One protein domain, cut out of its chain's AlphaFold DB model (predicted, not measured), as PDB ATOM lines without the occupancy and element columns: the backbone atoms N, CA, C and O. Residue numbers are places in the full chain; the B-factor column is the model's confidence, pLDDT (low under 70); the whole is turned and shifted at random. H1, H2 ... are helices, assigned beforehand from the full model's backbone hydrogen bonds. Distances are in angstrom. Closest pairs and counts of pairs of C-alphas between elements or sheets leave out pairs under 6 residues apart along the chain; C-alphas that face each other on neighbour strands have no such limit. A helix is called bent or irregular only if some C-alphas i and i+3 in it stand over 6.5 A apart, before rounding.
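AT A GLANCE: This is residues 2 to 123 of the 128 residues of the protein "GtrA domain-containing protein" of Leifsonia xyli subsp. xyli (strain CTCB07) (UniProt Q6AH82). Two long helical hairpins, H1 with H2 and H3 with H4, make a splayed, up-and-down bundle of four helices in the order H1, H2, H3, H4. The ring of four closes near one end, where the last part of H1 meets the first residues of H4; toward the other end the hairpins spread apart, and the link from H2 to H3 spans between them. The printed part has 122 residues with four named helices and no named strand, and its class is all helix. It is compact, with a radius of gyration of the C-alphas of 15.5 A, yet elongated, spanning 51 by 26 by 20 A.

IN THESE COORDINATES: Find C-alpha 2 at (41.359, -126.656, 77.329); from there H1 runs through residues 2 to 23, 31.3 A from first to last C-alpha. Next comes H2, residues 28 to 48, 29.2 A long. Look for C-alpha 58 at (41.553, -121.052, 101.512), where H3 begins; it covers residues 58 to 86 and 41.2 A. H4, the longest, takes residues 90 to 121 over 44.8 A and ends at C-alpha 121, (55.898, -124.187, 102.402). It has a kink of 39 degrees near residue 97 and is irregular, but only just: C-alphas 96 and 99 are 6.9 A apart.

HOW THE PARTS SIT: Start with the bundle at H1 and H2, a helical hairpin: they touch at a shallow tilt of 23 degrees, opposite ways, with the closest C-alphas, Gly 10 and Ser 39, 4.7 A apart. H2 and H3, also a hairpin, touch at a shallow tilt of 29 degrees, opposite ways; their closest C-alphas, Gly 29 and Ser 76, are 4.3 A apart. H3 and H4 form the third hairpin, touching at a shallow tilt of 23 degrees, opposite ways, closest at the C-alphas of Val 83 and Pro 90, 6.2 A. H1 touches H4 with residues 15 to 22 alone, and H4 touches H1 with residues 90 to 94 alone; the closest C-alphas, those of Ala 19 and Leu 91, are 6.3 A apart, and the tilt is steep at 44 degrees, opposite ways. H2 and H4 are close but not clearly touching, with the C-alphas of Ala 28 and Pro 90 closest at 6.0 A. H1 and H3 are apart. In H1, H2 and H3 every O i to N i+4 pair is within hydrogen-bond range; in H4 26 of 28 are.

THE WHOLE: The two C-alphas farthest apart, those of Ala 87 and Lys 123, are 51.8 A apart. The printed part has no cut. The links H1 to H2 and H3 to H4 are tight, H2 to H3 is short, and no link is long. The mean pLDDT of the printed part is 88.7; look for values under 70 at residues 2 to 3, 49 to 56 and 123.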
ATOM      1  N   ARG A   2      42.298-126.948  76.217       67.50
ATOM      2  CA  ARG A   2      41.359-126.656  77.329       67.50
ATOM      3  C   ARG A   2      41.484-125.272  77.996       67.50
ATOM      4  O   ARG A   2      40.471-124.657  78.303       67.50
ATOM      5  N   PHE A   3      42.703-124.754  78.173       68.19
ATOM      6  CA  PHE A   3      42.920-123.388  78.683       68.19
ATOM      7  C   PHE A   3      42.336-122.329  77.735       68.19
ATOM      8  O   PHE A   3      41.639-121.413  78.160       68.19
ATOM      9  N   LEU A   4      42.545-122.519  76.428       76.44
ATOM     10  CA  LEU A   4      41.999-121.635  75.405       76.44
ATOM     11  C   LEU A   4      40.464-121.636  75.438       76.44
ATOM     12  O   LEU A   4      39.866-120.569  75.419       76.44
ATOM     13  N   SER A   5      39.821-122.802  75.581       79.88
ATOM     14  CA  SER A   5      38.355-122.872  75.685       79.88
ATOM     15  C   SER A   5      37.803-122.190  76.938       79.88
ATOM     16  O   SER A   5      36.770-121.534  76.854       79.88
ATOM     17  N   THR A   6      38.484-122.282  78.088       82.06
ATOM     18  CA  THR A   6      38.048-121.570  79.303       82.06
ATOM     19  C   THR A   6      38.192-120.059  79.164       82.06
ATOM     20  O   THR A   6      37.308-119.321  79.591       82.06
ATOM     21  N   THR A   7      39.266-119.594  78.522       82.06
ATOM     22  CA  THR A   7      39.465-118.170  78.238       82.06
ATOM     23  C   THR A   7      38.426-117.654  77.250       82.06
ATOM     24  O   THR A   7      37.842-116.605  77.497       82.06
ATOM     25  N   VAL A   8      38.144-118.400  76.176       88.88
ATOM     26  CA  VAL A   8      37.105-118.037  75.201       88.88
ATOM     27  C   VAL A   8      35.744-117.936  75.884       88.88
ATOM     28  O   VAL A   8      35.086-116.913  75.742       88.88
ATOM     29  N   ALA A   9      35.357-118.926  76.697       90.12
ATOM     30  CA  ALA A   9      34.094-118.883  77.435       90.12
ATOM     31  C   ALA A   9      33.999-117.651  78.353       90.12
ATOM     32  O   ALA A   9      32.989-116.950  78.343       90.12
ATOM     33  N   GLY A  10      35.067-117.350  79.099       92.31
ATOM     34  CA  GLY A  10      35.136-116.154  79.938       92.31
ATOM     35  C   GLY A  10      34.985-114.860  79.137       92.31
ATOM     36  O   GLY A  10      34.172-114.009  79.494       92.31
ATOM     37  N   VAL A  11      35.724-114.715  78.035       93.12
ATOM     38  CA  VAL A  11      35.653-113.530  77.163       93.12
ATOM     39  C   VAL A  11      34.260-113.376  76.559       93.12
ATOM     40  O   VAL A  11      33.731-112.271  76.542       93.12
ATOM     41  N   THR A  12      33.643-114.466  76.099       95.88
ATOM     42  CA  THR A  12      32.288-114.435  75.537       95.88
ATOM     43  C   THR A  12      31.265-113.973  76.570       95.88
ATOM     44  O   THR A  12      30.452-113.105  76.260       95.88
ATOM     45  N   VAL A  13      31.323-114.498  77.800       96.25
ATOM     46  CA  VAL A  13      30.441-114.061  78.895       96.25
ATOM     47  C   VAL A  13      30.671-112.591  79.227       96.25
ATOM     48  O   VAL A  13      29.708-111.844  79.384       96.25
ATOM     49  N   ASP A  14      31.930-112.161  79.299       96.94
ATOM     50  CA  ASP A  14      32.261-110.788  79.661       96.94
ATOM     51  C   ASP A  14      31.814-109.788  78.589       96.94
ATOM     52  O   ASP A  14      31.043-108.872  78.859       96.94
ATOM     53  N   VAL A  15      32.266-109.973  77.349       97.19
ATOM     54  CA  VAL A  15      31.973-109.050  76.247       97.19
ATOM     55  C   VAL A  15      30.492-109.090  75.888       97.19
ATOM     56  O   VAL A  15      29.884-108.037  75.712       97.19
ATOM     57  N   GLY A  16      29.895-110.284  75.822       97.44
ATOM     58  CA  GLY A  16      28.474-110.448  75.529       97.44
ATOM     59  C   GLY A  16      27.586-109.852  76.620       97.44
ATOM     60  O   GLY A  16      26.678-109.081  76.316       97.44
ATOM     61  N   GLY A  17      27.884-110.140  77.891       97.88
ATOM     62  CA  GLY A  17      27.155-109.572  79.027       97.88
ATOM     63  C   GLY A  17      27.284-108.052  79.094       97.88
ATOM     64  O   GLY A  17      26.293-107.352  79.277       97.88
ATOM     65  N   TYR A  18      28.489-107.527  78.864       98.19
ATOM     66  CA  TYR A  18      28.734-106.089  78.812       98.19
ATOM     67  C   TYR A  18      27.950-105.402  77.687       98.19
ATOM     68  O   TYR A  18      27.302-104.379  77.910       98.19
ATOM     69  N   ALA A  19      27.983-105.970  76.477       97.88
ATOM     70  CA  ALA A  19      27.254-105.442  75.330       97.88
ATOM     71  C   ALA A  19      25.739-105.437  75.584       97.88
ATOM     72  O   ALA A  19      25.081-104.437  75.316       97.88
ATOM     73  N   ALA A  20      25.194-106.511  76.162       98.19
ATOM     74  CA  ALA A  20      23.776-106.590  76.500       98.19
ATOM     75  C   ALA A  20      23.367-105.551  77.560       98.19
ATOM     76  O   ALA A  20      22.361-104.865  77.393       98.19
ATOM     77  N   LEU A  21      24.160-105.395  78.624       98.38
ATOM     78  CA  LEU A  21      23.884-104.431  79.696       98.38
ATOM     79  C   LEU A  21      23.945-102.986  79.189       98.38
ATOM     80  O   LEU A  21      23.048-102.195  79.469       98.38
ATOM     81  N   THR A  22      24.969-102.647  78.406       97.62
ATOM     82  CA  THR A  22      25.101-101.295  77.839       97.62
ATOM     83  C   THR A  22      24.026-100.997  76.793       97.62
ATOM     84  O   THR A  22      23.497 -99.889  76.774       97.62
ATOM     85  N   ALA A  23      23.616-101.986  75.989       97.06
ATOM     86  CA  ALA A  23      22.469-101.857  75.085       97.06
ATOM     87  C   ALA A  23      21.141-101.648  75.835       97.06
ATOM     88  O   ALA A  23      20.248-100.976  75.324       97.06
ATOM     89  N   ALA A  24      21.021-102.169  77.059       97.81
ATOM     90  CA  ALA A  24      19.890-101.925  77.953       97.81
ATOM     91  C   ALA A  24      19.977-100.582  78.714       97.81
ATOM     92  O   ALA A  24      19.136-100.308  79.568       97.81
ATOM     93  N   GLY A  25      20.982 -99.745  78.432       97.25
ATOM     94  CA  GLY A  25      21.155 -98.426  79.047       97.25
ATOM     95  C   GLY A  25      21.922 -98.425  80.372       97.25
ATOM     96  O   GLY A  25      21.999 -97.388  81.030       97.25
ATOM     97  N   VAL A  26      22.512 -99.552  80.781       97.94
ATOM     98  CA  VAL A  26      23.383 -99.589  81.964       97.94
ATOM     99  C   VAL A  26      24.686 -98.850  81.655       97.94
ATOM    100  O   VAL A  26      25.324 -99.095  80.632       97.94
ATOM    101  N   ALA A  27      25.104 -97.968  82.563       97.12
ATOM    102  CA  ALA A  27      26.369 -97.251  82.444       97.12
ATOM    103  C   ALA A  27      27.571 -98.215  82.355       97.12
ATOM    104  O   ALA A  27      27.551 -99.324  82.901       97.12
ATOM    105  N   ALA A  28      28.636 -97.778  81.682       96.75
ATOM    106  CA  ALA A  28      29.796 -98.600  81.350       96.75
ATOM    107  C   ALA A  28      30.471 -99.236  82.583       96.75
ATOM    108  O   ALA A  28      30.781-100.425  82.580       96.75
ATOM    109  N   GLY A  29      30.650 -98.485  83.671       97.06
ATOM    110  CA  GLY A  29      31.252 -98.987  84.908       97.06
ATOM    111  C   GLY A  29      30.453-100.134  85.536       97.06
ATOM    112  O   GLY A  29      30.984-101.240  85.654       97.06
ATOM    113  N   PRO A  30      29.175 -99.925  85.906       98.00
ATOM    114  CA  PRO A  30      28.317-100.988  86.431       98.00
ATOM    115  C   PRO A  30      28.155-102.177  85.476       98.00
ATOM    116  O   PRO A  30      28.196-103.326  85.921       98.00
ATOM    117  N   ALA A  31      28.032-101.927  84.168       98.12
ATOM    118  CA  ALA A  31      27.960-102.991  83.170       98.12
ATOM    119  C   ALA A  31      29.227-103.861  83.189       98.12
ATOM    120  O   ALA A  31      29.134-105.088  83.197       98.12
ATOM    121  N   ASN A  32      30.407-103.235  83.261       98.06
ATOM    122  CA  ASN A  32      31.687-103.933  83.358       98.06
ATOM    123  C   ASN A  32      31.822-104.709  84.668       98.06
ATOM    124  O   ASN A  32      32.279-105.849  84.651       98.06
ATOM    125  N   LEU A  33      31.406-104.116  85.787       97.88
ATOM    126  CA  LEU A  33      31.457-104.757  87.097       97.88
ATOM    127  C   LEU A  33      30.680-106.079  87.087       97.88
ATOM    128  O   LEU A  33      31.209-107.110  87.504       97.88
ATOM    129  N   VAL A  34      29.452-106.069  86.562       97.94
ATOM    130  CA  VAL A  34      28.588-107.255  86.494       97.94
ATOM    131  C   VAL A  34      29.121-108.277  85.488       97.94
ATOM    132  O   VAL A  34      29.234-109.464  85.815       97.94
ATOM    133  N   SER A  35      29.477-107.836  84.279       97.94
ATOM    134  CA  SER A  35      29.921-108.741  83.215       97.94
ATOM    135  C   SER A  35      31.246-109.426  83.565       97.94
ATOM    136  O   SER A  35      31.362-110.650  83.457       97.94
ATOM    137  N   ALA A  36      32.221-108.666  84.072       96.62
ATOM    138  CA  ALA A  36      33.548-109.179  84.388       96.62
ATOM    139  C   ALA A  36      33.514-110.079  85.626       96.62
ATOM    140  O   ALA A  36      34.178-111.115  85.644       96.62
ATOM    141  N   SER A  37      32.686-109.751  86.626       96.56
ATOM    142  CA  SER A  37      32.470-110.636  87.778       96.56
ATOM    143  C   SER A  37      31.890-111.976  87.333       96.56
ATOM    144  O   SER A  37      32.417-113.027  87.693       96.56
ATOM    145  N   SER A  38      30.858-111.947  86.485       96.38
ATOM    146  CA  SER A  38      30.234-113.158  85.939       96.38
ATOM    147  C   SER A  38      31.243-114.007  85.161       96.38
ATOM    148  O   SER A  38      31.321-115.220  85.350       96.38
ATOM    149  N   SER A  39      32.078-113.364  84.343       95.06
ATOM    150  CA  SER A  39      33.150-114.021  83.599       95.06
ATOM    151  C   SER A  39      34.177-114.692  84.509       95.06
ATOM    152  O   SER A  39      34.468-115.874  84.328       95.06
ATOM    153  N   VAL A  40      34.680-113.992  85.531       92.50
ATOM    154  CA  VAL A  40      35.638-114.563  86.490       92.50
ATOM    155  C   VAL A  40      35.039-115.758  87.222       92.50
ATOM    156  O   VAL A  40      35.721-116.770  87.376       92.50
ATOM    157  N   PHE A  41      33.764-115.695  87.615       91.56
ATOM    158  CA  PHE A  41      33.069-116.836  88.211       91.56
ATOM    159  C   PHE A  41      32.983-118.027  87.250       91.56
ATOM    160  O   PHE A  41      33.308-119.147  87.643       91.56
ATOM    161  N   VAL A  42      32.607-117.806  85.989       90.94
ATOM    162  CA  VAL A  42      32.550-118.864  84.968       90.94
ATOM    163  C   VAL A  42      33.931-119.472  84.729       90.94
ATOM    164  O   VAL A  42      34.084-120.693  84.769       90.94
ATOM    165  N   VAL A  43      34.960-118.641  84.543       88.75
ATOM    166  CA  VAL A  43      36.344-119.100  84.370       88.75
ATOM    167  C   VAL A  43      36.794-119.884  85.593       88.75
ATOM    168  O   VAL A  43      37.377-120.955  85.436       88.75
ATOM    169  N   TYR A  44      36.499-119.413  86.804       86.31
ATOM    170  CA  TYR A  44      36.807-120.131  88.035       86.31
ATOM    171  C   TYR A  44      36.133-121.506  88.060       86.31
ATOM    172  O   TYR A  44      36.825-122.501  88.235       86.31
ATOM    173  N   LEU A  45      34.824-121.598  87.819       86.00
ATOM    174  CA  LEU A  45      34.092-122.871  87.834       86.00
ATOM    175  C   LEU A  45      34.621-123.867  86.800       86.00
ATOM    176  O   LEU A  45      34.833-125.035  87.127       86.00
ATOM    177  N   LEU A  46      34.887-123.405  85.576       84.38
ATOM    178  CA  LEU A  46      35.416-124.255  84.513       84.38
ATOM    179  C   LEU A  46      36.871-124.657  84.783       84.38
ATOM    180  O   LEU A  46      37.265-125.783  84.500       84.38
ATOM    181  N   SER A  47      37.682-123.762  85.349       77.00
ATOM    182  CA  SER A  47      39.105-124.013  85.619       77.00
ATOM    183  C   SER A  47      39.362-124.766  86.928       77.00
ATOM    184  O   SER A  47      40.416-125.395  87.059       77.00
ATOM    185  N   ARG A  48      38.413-124.757  87.878       70.75
ATOM    186  CA  ARG A  48      38.560-125.284  89.244       70.75
ATOM    187  C   ARG A  48      39.080-126.718  89.276       70.75
ATOM    188  O   ARG A  48      40.012-126.992  90.017       70.75
ATOM    189  N   GLY A  49      38.519-127.612  88.463       57.75
ATOM    190  CA  GLY A  49      38.927-129.023  88.413       57.75
ATOM    191  C   GLY A  49      40.152-129.315  87.538       57.75
ATOM    192  O   GLY A  49      40.593-130.457  87.485       57.75
ATOM    193  N   MET A  50      40.688-128.319  86.822       55.50
ATOM    194  CA  MET A  50      41.673-128.535  85.751       55.50
ATOM    195  C   MET A  50      42.995-127.791  85.949       55.50
ATOM    196  O   MET A  50      44.045-128.326  85.607       55.50
ATOM    197  N   VAL A  51      42.960-126.562  86.469       53.19
ATOM    198  CA  VAL A  51      44.143-125.690  86.611       53.19
ATOM    199  C   VAL A  51      44.656-125.658  88.052       53.19
ATOM    200  O   VAL A  51      45.845-125.451  88.277       53.19
ATOM    201  N   PHE A  52      43.786-125.943  89.024       53.50
ATOM    202  CA  PHE A  52      44.134-125.991  90.446       53.50
ATOM    203  C   PHE A  52      44.053-127.390  91.098       53.50
ATOM    204  O   PHE A  52      43.728-127.445  92.288       53.50
ATOM    205  N   PRO A  53      44.343-128.525  90.418       50.12
ATOM    206  CA  PRO A  53      44.339-129.814  91.102       50.12
ATOM    207  C   PRO A  53      45.400-129.795  92.215       50.12
ATOM    208  O   PRO A  53      46.589-129.634  91.955       50.12
ATOM    209  N   GLY A  54      44.951-129.872  93.472       52.19
ATOM    210  CA  GLY A  54      45.811-129.887  94.663       52.19
ATOM    211  C   GLY A  54      46.157-128.528  95.293       52.19
ATOM    212  O   GLY A  54      46.817-128.510  96.325       52.19
ATOM    213  N   ARG A  55      45.699-127.388  94.746       53.59
ATOM    214  CA  ARG A  55      46.019-126.027  95.255       53.59
ATOM    215  C   ARG A  55      44.814-125.252  95.809       53.59
ATOM    216  O   ARG A  55      44.818-124.024  95.859       53.59
ATOM    217  N   HIS A  56      43.774-125.953  96.256       63.56
ATOM    218  CA  HIS A  56      42.574-125.358  96.862       63.56
ATOM    219  C   HIS A  56      42.791-124.930  98.320       63.56
ATOM    220  O   HIS A  56      42.018-125.289  99.206       63.56
ATOM    221  N   THR A  57      43.847-124.167  98.598       77.31
ATOM    222  CA  THR A  57      43.985-123.555  99.919       77.31
ATOM    223  C   THR A  57      43.004-122.391 100.033       77.31
ATOM    224  O   THR A  57      42.782-121.641  99.078       77.31
ATOM    225  N   VAL A  58      42.421-122.208 101.221       82.00
ATOM    226  CA  VAL A  58      41.553-121.052 101.512       82.00
ATOM    227  C   VAL A  58      42.293-119.741 101.218       82.00
ATOM    228  O   VAL A  58      41.720-118.823 100.639       82.00
ATOM    229  N   ALA A  59      43.594-119.685 101.522       83.38
ATOM    230  CA  ALA A  59      44.449-118.541 101.221       83.38
ATOM    231  C   ALA A  59      44.537-118.244  99.714       83.38
ATOM    232  O   ALA A  59      44.389-117.091  99.316       83.38
ATOM    233  N   GLY A  60      44.724-119.266  98.870       83.19
ATOM    234  CA  GLY A  60      44.742-119.099  97.416       83.19
ATOM    235  C   GLY A  60      43.401-118.618  96.861       83.19
ATOM    236  O   GLY A  60      43.372-117.773  95.971       83.19
ATOM    237  N   LEU A  61      42.290-119.098  97.431       85.88
ATOM    238  CA  LEU A  61      40.945-118.670  97.049       85.88
ATOM    239  C   LEU A  61      40.688-117.198  97.397       85.88
ATOM    240  O   LEU A  61      40.233-116.438  96.543       85.88
ATOM    241  N   ILE A  62      41.020-116.791  98.628       88.81
ATOM    242  CA  ILE A  62      40.904-115.399  99.084       88.81
ATOM    243  C   ILE A  62      41.789-114.492  98.231       88.81
ATOM    244  O   ILE A  62      41.339-113.440  97.792       88.81
ATOM    245  N   ALA A  63      43.027-114.903  97.954       88.62
ATOM    246  CA  ALA A  63      43.949-114.108  97.155       88.62
ATOM    247  C   ALA A  63      43.465-113.949  95.701       88.62
ATOM    248  O   ALA A  63      43.529-112.852  95.149       88.62
ATOM    249  N   PHE A  64      42.922-115.015  95.103       88.06
ATOM    250  CA  PHE A  64      42.356-114.986  93.756       88.06
ATOM    251  C   PHE A  64      41.151-114.043  93.664       88.06
ATOM    252  O   PHE A  64      41.162-113.108  92.864       88.06
ATOM    253  N   PHE A  65      40.124-114.254  94.492       91.00
ATOM    254  CA  PHE A  65      38.911-113.434  94.448       91.00
ATOM    255  C   PHE A  65      39.144-112.011  94.954       91.00
ATOM    256  O   PHE A  65      38.550-111.079  94.419       91.00
ATOM    257  N   GLY A  66      40.037-111.818  95.927       93.44
ATOM    258  CA  GLY A  66      40.423-110.494  96.411       93.44
ATOM    259  C   GLY A  66      41.090-109.663  95.319       93.44
ATOM    260  O   GLY A  66      40.688-108.525  95.080       93.44
ATOM    261  N   TRP A  67      42.050-110.248  94.594       94.19
ATOM    262  CA  TRP A  67      42.685-109.570  93.465       94.19
ATOM    263  C   TRP A  67      41.701-109.274  92.339       94.19
ATOM    264  O   TRP A  67      41.640-108.139  91.870       94.19
ATOM    265  N   TYR A  68      40.917-110.265  91.907       93.81
ATOM    266  CA  TYR A  68      39.960-110.044  90.826       93.81
ATOM    267  C   TYR A  68      38.875-109.041  91.214       93.81
ATOM    268  O   TYR A  68      38.529-108.209  90.388       93.81
ATOM    269  N   GLY A  69      38.396-109.044  92.461       96.06
ATOM    270  CA  GLY A  69      37.458-108.034  92.954       96.06
ATOM    271  C   GLY A  69      38.032-106.618  92.857       96.06
ATOM    272  O   GLY A  69      37.391-105.732  92.294       96.06
ATOM    273  N   PHE A  70      39.269-106.419  93.322       97.00
ATOM    274  CA  PHE A  70      39.968-105.137  93.192       97.00
ATOM    275  C   PHE A  70      40.183-104.737  91.725       97.00
ATOM    276  O   PHE A  70      39.852-103.622  91.329       97.00
ATOM    277  N   SER A  71      40.703-105.656  90.910       96.69
ATOM    278  CA  SER A  71      40.993-105.432  89.491       96.69
ATOM    279  C   SER A  71      39.726-105.072  88.714       96.69
ATOM    280  O   SER A  71      39.705-104.072  87.999       96.69
ATOM    281  N   ILE A  72      38.632-105.814  88.909       97.19
ATOM    282  CA  ILE A  72      37.342-105.522  88.277       97.19
ATOM    283  C   ILE A  72      36.841-104.143  88.701       97.19
ATOM    284  O   ILE A  72      36.415-103.378  87.838       97.19
ATOM    285  N   ALA A  73      36.896-103.795  89.989       97.75
ATOM    286  CA  ALA A  73      36.471-102.478  90.457       97.75
ATOM    287  C   ALA A  73      37.302-101.356  89.809       97.75
ATOM    288  O   ALA A  73      36.735-100.418  89.249       97.75
ATOM    289  N   LEU A  74      38.632-101.493  89.803       96.94
ATOM    290  CA  LEU A  74      39.547-100.533  89.185       96.94
ATOM    291  C   LEU A  74      39.265-100.362  87.689       96.94
ATOM    292  O   LEU A  74      39.072 -99.240  87.223       96.94
ATOM    293  N   PHE A  75      39.197-101.458  86.931       96.00
ATOM    294  CA  PHE A  75      38.911-101.393  85.500       96.00
ATOM    295  C   PHE A  75      37.498-100.878  85.220       96.00
ATOM    296  O   PHE A  75      37.321-100.171  84.240       96.00
ATOM    297  N   SER A  76      36.513-101.141  86.082       97.50
ATOM    298  CA  SER A  76      35.164-100.572  85.938       97.50
ATOM    299  C   SER A  76      35.175 -99.048  86.067       97.50
ATOM    300  O   SER A  76      34.537 -98.366  85.270       97.50
ATOM    301  N   LEU A  77      35.937 -98.512  87.024       97.12
ATOM    302  CA  LEU A  77      36.108 -97.067  87.192       97.12
ATOM    303  C   LEU A  77      36.858 -96.443  86.012       97.12
ATOM    304  O   LEU A  77      36.415 -95.433  85.475       97.12
ATOM    305  N   LEU A  78      37.963 -97.059  85.582       95.19
ATOM    306  CA  LEU A  78      38.742 -96.583  84.435       95.19
ATOM    307  C   LEU A  78      37.925 -96.603  83.143       95.19
ATOM    308  O   LEU A  78      38.045 -95.697  82.327       95.19
ATOM    309  N   LEU A  79      37.091 -97.624  82.958       95.31
ATOM    310  CA  LEU A  79      36.271 -97.775  81.765       95.31
ATOM    311  C   LEU A  79      35.125 -96.759  81.762       95.31
ATOM    312  O   LEU A  79      34.917 -96.113  80.740       95.31
ATOM    313  N   GLN A  80      34.458 -96.536  82.902       96.94
ATOM    314  CA  GLN A  80      33.487 -95.447  83.047       96.94
ATOM    315  C   GLN A  80      34.136 -94.088  82.756       96.94
ATOM    316  O   GLN A  80      33.692 -93.378  81.861       96.94
ATOM    317  N   GLY A  81      35.236 -93.769  83.443       94.44
ATOM    318  CA  GLY A  81      35.939 -92.501  83.258       94.44
ATOM    319  C   GLY A  81      36.465 -92.314  81.834       94.44
ATOM    320  O   GLY A  81      36.411 -91.211  81.306       94.44
ATOM    321  N   GLY A  82      36.927 -93.381  81.179       92.75
ATOM    322  CA  GLY A  82      37.374 -93.337  79.789       92.75
ATOM    323  C   GLY A  82      36.233 -93.116  78.795       92.75
ATOM    324  O   GLY A  82      36.383 -92.333  77.861       92.75
ATOM    325  N   VAL A  83      35.085 -93.767  78.994       95.00
ATOM    326  CA  VAL A  83      33.886 -93.525  78.174       95.00
ATOM    327  C   VAL A  83      33.431 -92.075  78.319       95.00
ATOM    328  O   VAL A  83      33.224 -91.412  77.306       95.00
ATOM    329  N   ASP A  84      33.360 -91.570  79.550       95.69
ATOM    330  CA  ASP A  84      32.890 -90.212  79.830       95.69
ATOM    331  C   ASP A  84      33.873 -89.142  79.322       95.69
ATOM    332  O   ASP A  84      33.459 -88.157  78.716       95.69
ATOM    333  N   ALA A  85      35.182 -89.337  79.521       95.62
ATOM    334  CA  ALA A  85      36.203 -88.354  79.155       95.62
ATOM    335  C   ALA A  85      36.477 -88.284  77.646       95.62
ATOM    336  O   ALA A  85      36.800 -87.215  77.131       95.62
ATOM    337  N   PHE A  86      36.377 -89.411  76.937       94.81
ATOM    338  CA  PHE A  86      36.734 -89.503  75.517       94.81
ATOM    339  C   PHE A  86      35.524 -89.711  74.596       94.81
ATOM    340  O   PHE A  86      35.710 -89.882  73.392       94.81
ATOM    341  N   ALA A  87      34.301 -89.719  75.142       93.06
ATOM    342  CA  ALA A  87      33.051 -89.988  74.422       93.06
ATOM    343  C   ALA A  87      33.103 -91.273  73.570       93.06
ATOM    344  O   ALA A  87      32.527 -91.358  72.483       93.06
ATOM    345  N   LEU A  88      33.831 -92.285  74.050       92.25
ATOM    346  CA  LEU A  88      33.992 -93.547  73.336       92.25
ATOM    347  C   LEU A  88      32.708 -94.369  73.415       92.25
ATOM    348  O   LEU A  88      32.075 -94.461  74.465       92.25
ATOM    349  N   ALA A  89      32.378 -95.070  72.328       94.56
ATOM    350  CA  ALA A  89      31.344 -96.095  72.381       94.56
ATOM    351  C   ALA A  89      31.702 -97.125  73.478       94.56
ATOM    352  O   ALA A  89      32.832 -97.634  73.472       94.56
ATOM    353  N   PRO A  90      30.775 -97.489  74.389       94.69
ATOM    354  CA  PRO A  90      31.092 -98.332  75.544       94.69
ATOM    355  C   PRO A  90      31.783 -99.647  75.177       94.69
ATOM    356  O   PRO A  90      32.720-100.069  75.856       94.69
ATOM    357  N   LEU A  91      31.343-100.290  74.091       94.81
ATOM    358  CA  LEU A  91      31.931-101.540  73.613       94.81
ATOM    359  C   LEU A  91      33.352-101.341  73.068       94.81
ATOM    360  O   LEU A  91      34.219-102.173  73.320       94.81
ATOM    361  N   ALA A  92      33.621-100.234  72.374       94.44
ATOM    362  CA  ALA A  92      34.964 -99.929  71.885       94.44
ATOM    363  C   ALA A  92      35.937 -99.710  73.055       94.44
ATOM    364  O   ALA A  92      37.010-100.311  73.074       94.44
ATOM    365  N   ALA A  93      35.531 -98.938  74.071       95.12
ATOM    366  CA  ALA A  93      36.326 -98.729  75.283       95.12
ATOM    367  C   ALA A  93      36.649-100.057  75.996       95.12
ATOM    368  O   ALA A  93      37.800-100.310  76.360       95.12
ATOM    369  N   LYS A  94      35.658-100.953  76.116       96.06
ATOM    370  CA  LYS A  94      35.840-102.310  76.650       96.06
ATOM    371  C   LYS A  94      36.875-103.100  75.852       96.06
ATOM    372  O   LYS A  94      37.839-103.584  76.443       96.06
ATOM    373  N   LEU A  95      36.722-103.194  74.532       95.44
ATOM    374  CA  LEU A  95      37.633-103.956  73.672       95.44
ATOM    375  C   LEU A  95      39.072-103.428  73.730       95.44
ATOM    376  O   LEU A  95      40.004-104.226  73.792       95.44
ATOM    377  N   ILE A  96      39.251-102.106  73.786       94.38
ATOM    378  CA  ILE A  96      40.567-101.475  73.958       94.38
ATOM    379  C   ILE A  96      41.169-101.827  75.323       94.38
ATOM    380  O   ILE A  96      42.364-102.090  75.412       94.38
ATOM    381  N   SER A  97      40.360-101.862  76.386       93.62
ATOM    382  CA  SER A  97      40.829-102.153  77.748       93.62
ATOM    383  C   SER A  97      41.218-103.621  77.974       93.62
ATOM    384  O   SER A  97      42.060-103.906  78.830       93.62
ATOM    385  N   LEU A  98      40.642-104.560  77.210       91.94
ATOM    386  CA  LEU A  98      40.802-106.000  77.438       91.94
ATOM    387  C   LEU A  98      42.266-106.469  77.402       91.94
ATOM    388  O   LEU A  98      42.670-107.124  78.362       91.94
ATOM    389  N   PRO A  99      43.095-106.141  76.387       91.81
ATOM    390  CA  PRO A  99      44.504-106.541  76.373       91.81
ATOM    391  C   PRO A  99      45.273-106.087  77.618       91.81
ATOM    392  O   PRO A  99      46.045-106.860  78.190       91.81
ATOM    393  N   PHE A 100      45.023-104.859  78.080       93.81
ATOM    394  CA  PHE A 100      45.666-104.310  79.274       93.81
ATOM    395  C   PHE A 100      45.199-105.026  80.538       93.81
ATOM    396  O   PHE A 100      46.022-105.424  81.361       93.81
ATOM    397  N   SER A 101      43.889-105.250  80.670       92.25
ATOM    398  CA  SER A 101      43.323-105.990  81.797       92.25
ATOM    399  C   SER A 101      43.851-107.421  81.854       92.25
ATOM    400  O   SER A 101      44.266-107.883  82.918       92.25
ATOM    401  N   PHE A 102      43.927-108.114  80.716       90.19
ATOM    402  CA  PHE A 102      44.501-109.455  80.647       90.19
ATOM    403  C   PHE A 102      45.966-109.481  81.068       90.19
ATOM    404  O   PHE A 102      46.341-110.336  81.868       90.19
ATOM    405  N   ALA A 103      46.784-108.543  80.584       91.12
ATOM    406  CA  ALA A 103      48.192-108.463  80.956       91.12
ATOM    407  C   ALA A 103      48.365-108.226  82.465       91.12
ATOM    408  O   ALA A 103      49.060-108.990  83.137       91.12
ATOM    409  N   VAL A 104      47.678-107.219  83.012       93.75
ATOM    410  CA  VAL A 104      47.725-106.881  84.443       93.75
ATOM    411  C   VAL A 104      47.302-108.074  85.300       93.75
ATOM    412  O   VAL A 104      48.021-108.457  86.225       93.75
ATOM    413  N   ASN A 105      46.183-108.718  84.963       91.88
ATOM    414  CA  ASN A 105      45.693-109.873  85.708       91.88
ATOM    415  C   ASN A 105      46.622-111.085  85.590       91.88
ATOM    416  O   ASN A 105      46.851-111.768  86.585       91.88
ATOM    417  N   PHE A 106      47.203-111.336  84.416       88.69
ATOM    418  CA  PHE A 106      48.149-112.433  84.221       88.69
ATOM    419  C   PHE A 106      49.378-112.295  85.128       88.69
ATOM    420  O   PHE A 106      49.720-113.230  85.859       88.69
ATOM    421  N   PHE A 107      50.027-111.127  85.120       91.50
ATOM    422  CA  PHE A 107      51.221-110.901  85.934       91.50
ATOM    423  C   PHE A 107      50.907-110.899  87.430       91.50
ATOM    424  O   PHE A 107      51.636-111.520  88.207       91.50
ATOM    425  N   ALA A 108      49.807-110.265  87.833       90.31
ATOM    426  CA  ALA A 108      49.417-110.196  89.233       90.31
ATOM    427  C   ALA A 108      49.057-111.570  89.801       90.31
ATOM    428  O   ALA A 108      49.599-111.960  90.831       90.31
ATOM    429  N   VAL A 109      48.219-112.351  89.113       87.38
ATOM    430  CA  VAL A 109      47.839-113.698  89.566       87.38
ATOM    431  C   VAL A 109      49.068-114.602  89.678       87.38
ATOM    432  O   VAL A 109      49.215-115.319  90.670       87.38
ATOM    433  N   ARG A 110      49.999-114.526  88.716       86.56
ATOM    434  CA  ARG A 110      51.269-115.262  88.780       86.56
ATOM    435  C   ARG A 110      52.097-114.870  90.009       86.56
ATOM    436  O   ARG A 110      52.623-115.752  90.686       86.56
ATOM    437  N   ALA A 111      52.217-113.576  90.300       89.00
ATOM    438  CA  ALA A 111      52.960-113.083  91.459       89.00
ATOM    439  C   ALA A 111      52.291-113.479  92.785       89.00
ATOM    440  O   ALA A 111      52.961-113.967  93.695       89.00
ATOM    441  N   ILE A 112      50.968-113.334  92.875       87.44
ATOM    442  CA  ILE A 112      50.169-113.666  94.056       87.44
ATOM    443  C   ILE A 112      50.321-115.142  94.413       87.44
ATOM    444  O   ILE A 112      50.670-115.459  95.548       87.44
ATOM    445  N   PHE A 113      50.125-116.053  93.455       84.44
ATOM    446  CA  PHE A 113      50.257-117.482  93.740       84.44
ATOM    447  C   PHE A 113      51.693-117.882  94.083       84.44
ATOM    448  O   PHE A 113      51.886-118.716  94.962       84.44
ATOM    449  N   ALA A 114      52.707-117.240  93.489       86.69
ATOM    450  CA  ALA A 114      54.093-117.463  93.893       86.69
ATOM    451  C   ALA A 114      54.348-117.065  95.361       86.69
ATOM    452  O   ALA A 114      55.123-117.727  96.051       86.69
ATOM    453  N   VAL A 115      53.701-116.005  95.859       87.19
ATOM    454  CA  VAL A 115      53.777-115.600  97.272       87.19
ATOM    455  C   VAL A 115      52.992-116.560  98.166       87.19
ATOM    456  O   VAL A 115      53.525-117.007  99.180       87.19
ATOM    457  N   VAL A 116      51.760-116.909  97.790       85.62
ATOM    458  CA  VAL A 116      50.906-117.835  98.554       85.62
ATOM    459  C   VAL A 116      51.593-119.191  98.732       85.62
ATOM    460  O   VAL A 116      51.659-119.690  99.855       85.62
ATOM    461  N   ASP A 117      52.177-119.744  97.668       83.44
ATOM    462  CA  ASP A 117      52.892-121.022  97.716       83.44
ATOM    463  C   ASP A 117      54.124-120.949  98.639       83.44
ATOM    464  O   ASP A 117      54.333-121.838  99.463       83.44
ATOM    465  N   ARG A 118      54.908-119.861  98.581       85.25
ATOM    466  CA  ARG A 118      56.066-119.652  99.477       85.25
ATOM    467  C   ARG A 118      55.674-119.560 100.952       85.25
ATOM    468  O   ARG A 118      56.451-119.946 101.820       85.25
ATOM    469  N   LEU A 119      54.508-118.992 101.254       84.19
ATOM    470  CA  LEU A 119      54.012-118.888 102.627       84.19
ATOM    471  C   LEU A 119      53.473-120.225 103.143       84.19
ATOM    472  O   LEU A 119      53.578-120.493 104.339       84.19
ATOM    473  N   ALA A 120      52.925-121.060 102.258       80.19
ATOM    474  CA  ALA A 120      52.468-122.400 102.604       80.19
ATOM    475  C   ALA A 120      53.645-123.328 102.952       80.19
ATOM    476  O   ALA A 120      53.610-123.970 103.998       80.19
ATOM    477  N   THR A 121      54.723-123.325 102.157       78.44
ATOM    478  CA  THR A 121      55.898-124.187 102.402       78.44
ATOM    479  C   THR A 121      56.685-123.813 103.658       78.44
ATOM    480  O   THR A 121      57.297-124.672 104.277       78.44
ATOM    481  N   ARG A 122      56.644-122.546 104.093       74.50
ATOM    482  CA  ARG A 122      57.255-122.113 105.365       74.50
ATOM    483  C   ARG A 122      56.534-122.631 106.612       74.50
ATOM    484  O   ARG A 122      57.104-122.547 107.696       74.50
ATOM    485  N   LYS A 123      55.280-123.079 106.494       62.22
ATOM    486  CA  LYS A 123      54.470-123.534 107.634       62.22
ATOM    487  C   LYS A 123      54.573-125.033 107.911       62.22
ATOM    488  O   LYS A 123      54.121-125.442 108.976       62.22
TER     489      LYS A 123